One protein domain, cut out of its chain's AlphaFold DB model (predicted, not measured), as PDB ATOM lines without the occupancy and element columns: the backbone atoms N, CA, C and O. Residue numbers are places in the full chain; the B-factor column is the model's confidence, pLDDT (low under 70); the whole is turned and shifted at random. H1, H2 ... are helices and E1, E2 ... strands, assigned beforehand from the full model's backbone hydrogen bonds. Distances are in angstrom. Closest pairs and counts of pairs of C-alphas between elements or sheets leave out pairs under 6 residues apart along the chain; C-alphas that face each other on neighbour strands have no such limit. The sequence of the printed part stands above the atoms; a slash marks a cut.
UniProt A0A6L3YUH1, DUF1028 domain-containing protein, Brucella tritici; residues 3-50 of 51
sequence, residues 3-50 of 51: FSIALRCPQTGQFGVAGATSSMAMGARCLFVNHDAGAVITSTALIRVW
ATOM      1  N   PHE A   3     201.238  32.781  64.121       89.12
ATOM      2  CA  PHE A   3     200.339  32.033  63.245       89.12
ATOM      3  C   PHE A   3     198.924  32.088  63.814       89.12
ATOM      4  O   PHE A   3     198.747  32.009  65.030       89.12
ATOM      5  N   SER A   4     197.923  32.204  62.948       90.94
ATOM      6  CA  SER A   4     196.517  32.289  63.353       90.94
ATOM      7  C   SER A   4     195.585  31.676  62.312       90.94
ATOM      8  O   SER A   4     195.785  31.867  61.110       90.94
ATOM      9  N   ILE A   5     194.554  30.974  62.781       91.19
ATOM     10  CA  ILE A   5     193.525  30.336  61.958       91.19
ATOM     11  C   ILE A   5     192.139  30.534  62.580       91.19
ATOM     12  O   ILE A   5     191.972  30.403  63.794       91.19
ATOM     13  N   ALA A   6     191.153  30.837  61.736       91.06
ATOM     14  CA  ALA A   6     189.740  30.882  62.097       91.06
ATOM     15  C   ALA A   6     188.964  29.858  61.258       91.06
ATOM     16  O   ALA A   6     189.255  29.675  60.072       91.06
ATOM     17  N   LEU A   7     188.011  29.182  61.895       91.19
ATOM     18  CA  LEU A   7     187.284  28.033  61.362       91.19
ATOM     19  C   LEU A   7     185.786  28.165  61.658       91.19
ATOM     20  O   LEU A   7     185.394  28.657  62.722       91.19
ATOM     21  N   ARG A   8     184.956  27.650  60.749       91.50
ATOM     22  CA  ARG A   8     183.521  27.428  60.962       91.50
ATOM     23  C   ARG A   8     183.208  25.952  60.741       91.50
ATOM     24  O   ARG A   8     183.566  25.392  59.713       91.50
ATOM     25  N   CYS A   9     182.492  25.319  61.663       92.25
ATOM     26  CA  CYS A   9     181.947  23.990  61.416       92.25
ATOM     27  C   CYS A   9     180.738  24.097  60.463       92.25
ATOM     28  O   CYS A   9     179.750  24.743  60.824       92.25
ATOM     29  N   PRO A  10     180.750  23.474  59.268       90.44
ATOM     30  CA  PRO A  10     179.622  23.540  58.338       90.44
ATOM     31  C   PRO A  10     178.364  22.853  58.886       90.44
ATOM     32  O   PRO A  10     177.262  23.326  58.624       90.44
ATOM     33  N   GLN A  11     178.534  21.790  59.678       94.44
ATOM     34  CA  GLN A  11     177.442  20.964  60.202       94.44
ATOM     35  C   GLN A  11     176.712  21.617  61.380       94.44
ATOM     36  O   GLN A  11     175.486  21.613  61.417       94.44
ATOM     37  N   THR A  12     177.456  22.167  62.346       93.38
ATOM     38  CA  THR A  12     176.883  22.726  63.585       93.38
ATOM     39  C   THR A  12     176.811  24.249  63.585       93.38
ATOM     40  O   THR A  12     176.149  24.829  64.438       93.38
ATOM     41  N   GLY A  13     177.512  24.916  62.663       90.00
ATOM     42  CA  GLY A  13     177.637  26.372  62.638       90.00
ATOM     43  C   GLY A  13     178.581  26.954  63.694       90.00
ATOM     44  O   GLY A  13     178.710  28.170  63.762       90.00
ATOM     45  N   GLN A  14     179.260  26.124  64.496       92.00
ATOM     46  CA  GLN A  14     180.182  26.597  65.532       92.00
ATOM     47  C   GLN A  14     181.397  27.322  64.947       92.00
ATOM     48  O   GLN A  14     181.951  26.907  63.926       92.00
ATOM     49  N   PHE A  15     181.853  28.356  65.650       92.44
ATOM     50  CA  PHE A  15     183.075  29.082  65.327       92.44
ATOM     51  C   PHE A  15     184.225  28.653  66.237       92.44
ATOM     52  O   PHE A  15     184.045  28.481  67.443       92.44
ATOM     53  N   GLY A  16     185.415  28.510  65.658       91.75
ATOM     54  CA  GLY A  16     186.637  28.169  66.378       91.75
ATOM     55  C   GLY A  16     187.817  29.010  65.911       91.75
ATOM     56  O   GLY A  16     187.939  29.334  64.730       91.75
ATOM     57  N   VAL A  17     188.702  29.353  66.842       92.69
ATOM     58  CA  VAL A  17     189.940  30.087  66.561       92.69
ATOM     59  C   VAL A  17     191.113  29.425  67.259       92.69
ATOM     60  O   VAL A  17     190.983  28.928  68.377       92.69
ATOM     61  N   ALA A  18     192.271  29.447  66.612       92.06
ATOM     62  CA  ALA A  18     193.527  29.020  67.204       92.06
ATOM     63  C   ALA A  18     194.665  29.923  66.727       92.06
ATOM     64  O   ALA A  18     194.660  30.433  65.604       92.06
ATOM     65  N   GLY A  19     195.663  30.116  67.579       90.81
ATOM     66  CA  GLY A  19     196.845  30.884  67.226       90.81
ATOM     67  C   GLY A  19     198.030  30.544  68.111       90.81
ATOM     68  O   GLY A  19     197.868  30.090  69.242       90.81
ATOM     69  N   ALA A  20     199.222  30.763  67.572       90.50
ATOM     70  CA  ALA A  20     200.486  30.564  68.258       90.50
ATOM     71  C   ALA A  20     201.375  31.785  68.031       90.50
ATOM     72  O   ALA A  20     201.543  32.249  66.903       90.50
ATOM     73  N   THR A  21     201.961  32.304  69.104       90.88
ATOM     74  CA  THR A  21     202.912  33.413  69.061       90.88
ATOM     75  C   THR A  21     203.936  33.265  70.180       90.88
ATOM     76  O   THR A  21     203.720  32.526  71.136       90.88
ATOM     77  N   SER A  22     205.053  33.977  70.071       92.50
ATOM     78  CA  SER A  22     206.066  34.057  71.128       92.50
ATOM     79  C   SER A  22     205.663  34.979  72.292       92.50
ATOM     80  O   SER A  22     206.356  35.028  73.301       92.50
ATOM     81  N   SER A  23     204.571  35.740  72.158       88.75
ATOM     82  CA  SER A  23     204.018  36.601  73.213       88.75
ATOM     83  C   SER A  23     203.029  35.851  74.117       88.75
ATOM     84  O   SER A  23     202.205  35.066  73.652       88.75
ATOM     85  N   MET A  24     203.075  36.126  75.421       92.44
ATOM     86  CA  MET A  24     202.144  35.530  76.380       92.44
ATOM     87  C   MET A  24     200.728  36.108  76.257       92.44
ATOM     88  O   MET A  24     200.518  37.230  75.788       92.44
ATOM     89  N   ALA A  25     199.761  35.326  76.740       92.19
ATOM     90  CA  ALA A  25     198.348  35.693  76.816       92.19
ATOM     91  C   ALA A  25     197.672  35.980  75.459       92.19
ATOM     92  O   ALA A  25     196.683  36.707  75.409       92.19
ATOM     93  N   MET A  26     198.149  35.379  74.360       91.50
ATOM     94  CA  MET A  26     197.508  35.514  73.041       91.50
ATOM     95  C   MET A  26     196.021  35.144  73.064       91.50
ATOM     96  O   MET A  26     195.221  35.837  72.445       91.50
ATOM     97  N   GLY A  27     195.650  34.101  73.814       91.62
ATOM     98  CA  GLY A  27     194.257  33.672  73.941       91.62
ATOM     99  C   GLY A  27     193.336  34.792  74.426       91.62
ATOM    100  O   GLY A  27     192.366  35.111  73.757       91.62
ATOM    101  N   ALA A  28     193.684  35.454  75.531       93.81
ATOM    102  CA  ALA A  28     192.855  36.521  76.095       93.81
ATOM    103  C   ALA A  28     192.951  37.848  75.323       93.81
ATOM    104  O   ALA A  28     192.021  38.646  75.335       93.81
ATOM    105  N   ARG A  29     194.097  38.116  74.685       93.06
ATOM    106  CA  ARG A  29     194.369  39.407  74.036       93.06
ATOM    107  C   ARG A  29     193.882  39.483  72.597       93.06
ATOM    108  O   ARG A  29     193.635  40.582  72.112       93.06
ATOM    109  N   CYS A  30     193.842  38.348  71.905       91.75
ATOM    110  CA  CYS A  30     193.719  38.328  70.453       91.75
ATOM    111  C   CYS A  30     192.622  37.400  69.938       91.75
ATOM    112  O   CYS A  30     192.242  37.578  68.788       91.75
ATOM    113  N   LEU A  31     192.165  36.405  70.709       93.62
ATOM    114  CA  LEU A  31     191.208  35.399  70.242       93.62
ATOM    115  C   LEU A  31     189.817  35.688  70.809       93.62
ATOM    116  O   LEU A  31     189.577  35.507  72.000       93.62
ATOM    117  N   PHE A  32     188.894  36.096  69.943       92.44
ATOM    118  CA  PHE A  32     187.522  36.411  70.329       92.44
ATOM    119  C   PHE A  32     186.548  35.546  69.539       92.44
ATOM    120  O   PHE A  32     186.608  35.490  68.311       92.44
ATOM    121  N   VAL A  33     185.643  34.873  70.250       93.50
ATOM    122  CA  VAL A  33     184.561  34.083  69.659       93.50
ATOM    123  C   VAL A  33     183.263  34.460  70.344       93.50
ATOM    124  O   VAL A  33     183.178  34.496  71.570       93.50
ATOM    125  N   ASN A  34     182.248  34.728  69.538       92.56
ATOM    126  CA  ASN A  34     180.896  34.976  69.982       92.56
ATOM    127  C   ASN A  34     179.937  34.106  69.163       92.56
ATOM    128  O   ASN A  34     180.109  33.943  67.956       92.56
ATOM    129  N   HIS A  35     178.929  33.548  69.832       86.88
ATOM    130  CA  HIS A  35     177.946  32.676  69.191       86.88
ATOM    131  C   HIS A  35     177.110  33.410  68.126       86.88
ATOM    132  O   HIS A  35     176.692  32.796  67.152       86.88
ATOM    133  N   ASP A  36     176.877  34.709  68.304       87.06
ATOM    134  CA  ASP A  36     176.045  35.537  67.426       87.06
ATOM    135  C   ASP A  36     176.891  36.317  66.404       87.06
ATOM    136  O   ASP A  36     176.601  36.318  65.211       87.06
ATOM    137  N   ALA A  37     178.005  36.911  66.853       88.81
ATOM    138  CA  ALA A  37     178.841  37.785  66.021       88.81
ATOM    139  C   ALA A  37     179.983  37.075  65.262       88.81
ATOM    140  O   ALA A  37     180.602  37.677  64.383       88.81
ATOM    141  N   GLY A  38     180.292  35.814  65.582       90.00
ATOM    142  CA  GLY A  38     181.351  35.043  64.925       90.00
ATOM    143  C   GLY A  38     182.717  35.104  65.617       90.00
ATOM    144  O   GLY A  38     182.823  35.303  66.827       90.00
ATOM    145  N   ALA A  39     183.782  34.868  64.847       92.00
ATOM    146  CA  ALA A  39     185.152  34.731  65.339       92.00
ATOM    147  C   ALA A  39     186.086  35.801  64.756       92.00
ATOM    148  O   ALA A  39     186.132  35.998  63.542       92.00
ATOM    149  N   VAL A  40     186.879  36.443  65.616       91.00
ATOM    150  CA  VAL A  40     187.852  37.476  65.240       91.00
ATOM    151  C   VAL A  40     189.196  37.188  65.895       91.00
ATOM    152  O   VAL A  40     189.275  36.840  67.075       91.00
ATOM    153  N   ILE A  41     190.266  37.371  65.119       91.44
ATOM    154  CA  ILE A  41     191.639  37.305  65.612       91.44
ATOM    155  C   ILE A  41     192.317  38.647  65.356       91.44
ATOM    156  O   ILE A  41     192.509  39.031  64.208       91.44
ATOM    157  N   THR A  42     192.719  39.357  66.406       90.00
ATOM    158  CA  THR A  42     193.467  40.617  66.270       90.00
ATOM    159  C   THR A  42     194.949  40.360  66.501       90.00
ATOM    160  O   THR A  42     195.418  40.303  67.639       90.00
ATOM    161  N   SER A  43     195.707  40.167  65.423       83.44
ATOM    162  CA  SER A  43     197.151  39.939  65.497       83.44
ATOM    163  C   SER A  43     197.863  40.510  64.272       83.44
ATOM    164  O   SER A  43     197.245  40.739  63.240       83.44
ATOM    165  N   THR A  44     199.171  40.740  64.374       76.44
ATOM    166  CA  THR A  44     199.990  41.299  63.282       76.44
ATOM    167  C   THR A  44     200.275  40.291  62.153       76.44
ATOM    168  O   THR A  44     200.958  40.631  61.193       76.44
ATOM    169  N   ALA A  45     199.802  39.043  62.246       66.12
ATOM    170  CA  ALA A  45     200.111  37.993  61.273       66.12
ATOM    171  C   ALA A  45     198.925  37.597  60.390       66.12
ATOM    172  O   ALA A  45     197.772  37.895  60.686       66.12
ATOM    173  N   LEU A  46     199.246  36.893  59.298       63.94
ATOM    174  CA  LEU A  46     198.290  36.378  58.325       63.94
ATOM    175  C   LEU A  46     197.263  35.460  59.008       63.94
ATOM    176  O   LEU A  46     197.599  34.389  59.522       63.94
ATOM    177  N   ILE A  47     195.999  35.866  58.967       70.25
ATOM    178  CA  ILE A  47     194.873  35.035  59.385       70.25
ATOM    179  C   ILE A  47     194.501  34.159  58.197       70.25
ATOM    180  O   ILE A  47     194.095  34.664  57.150       70.25
ATOM    181  N   ARG A  48     194.625  32.838  58.345       63.75
ATOM    182  CA  ARG A  48     193.990  31.921  57.394       63.75
ATOM    183  C   ARG A  48     192.572  31.655  57.875       63.75
ATOM    184  O   ARG A  48     192.378  31.032  58.914       63.75
ATOM    185  N   VAL A  49     191.593  32.159  57.137       61.75
ATOM    186  CA  VAL A  49     190.187  31.804  57.341       61.75
ATOM    187  C   VAL A  49     189.900  30.617  56.435       61.75
ATOM    188  O   VAL A  49     190.033  30.729  55.218       61.75
ATOM    189  N   TRP A  50     189.558  29.480  57.029       53.53
ATOM    190  CA  TRP A  50     189.023  28.335  56.301       53.53
ATOM    191  C   TRP A  50     187.543  28.228  56.671       53.53
ATOM    192  O   TRP A  50     187.207  27.857  57.798       53.53
TER     193      TRP A  50
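AT A GLANCE: This is residues 3 to 50 of the 51 residues of the protein "DUF1028 domain-containing protein" of Brucella tritici (UniProt A0A6L3YUH1). The domain is a small, elongated sandwich of two sheets that are only partly face to face: the three-stranded sheet of E2, E1 and E5, and the hairpin of E3 and E4, which covers the E2 and E1 part of one face and leaves E5 largely uncovered. One short helix, H1, sits beside the start of E3 at the E2 side of the sandwich, and the turn between E1 and E2 lies toward one end of the long axis. The 48 printed residues hold one named helix and five named strands, in the order E1, E2, H1, E3, E4, E5, and the class is mostly strand. The larger sheet runs E2, E1, E5 and is mixed, while E3 and E4 are antiparallel. The whole is compact, with a radius of gyration of the C-alphas of 10.8 A, and spans 33 by 18 by 12 A.

HOW THE PARTS SIT: E1, residues 3 to 8, and E2, residues 15 to 21, form a hairpin and are antiparallel at 174 degrees, with N 5 and O 18 2.9 A apart, within hydrogen-bond range. On the other side of E1, E5, residues 47 to 50, is parallel to it at 28 degrees, with N 6 and O 48 within hydrogen-bond range at 3.1 A. E2 and E5 are edge strands. H1, residues 26 to 30, is on this sheet but only grazes it; its closest C-alpha pair with E2 is that of Gly 19 and Met 26, 7.5 A. Every O i to N i+4 pair in H1 is within hydrogen-bond range. E3, residues 31 to 34, and E4, residues 38 to 41, form the second hairpin, antiparallel at 170 degrees, with N 34 and O 38 at 2.8 A, within hydrogen-bond range. In the sandwich, two sheets face to face, the facing parts are 9.2 A centre to centre and the strands of one stand at 12 degrees to those of the other. The closest C-alphas of E2 and E4 are those of Phe 15 and Ala 39, 6.0 A. E3 and E5 are apart.

IN THESE COORDINATES: E1 begins with C-alpha 3 at (200.339, 32.033, 63.245) and is 17.6 A long. E2 is the longest strand by residues, at 20.6 A. E3 and E4 measure 10.3 A and 10.6 A. E5 ends with C-alpha 50 at (189.023, 28.335, 56.301).

THE WHOLE: The C-alphas of Gln 11 and Ser 23, 33.5 A apart, are the two farthest apart. The printed part has no cut and no long link. Its mean pLDDT is 87.4; residues 45 to 46 and 48 to 50 are under 70.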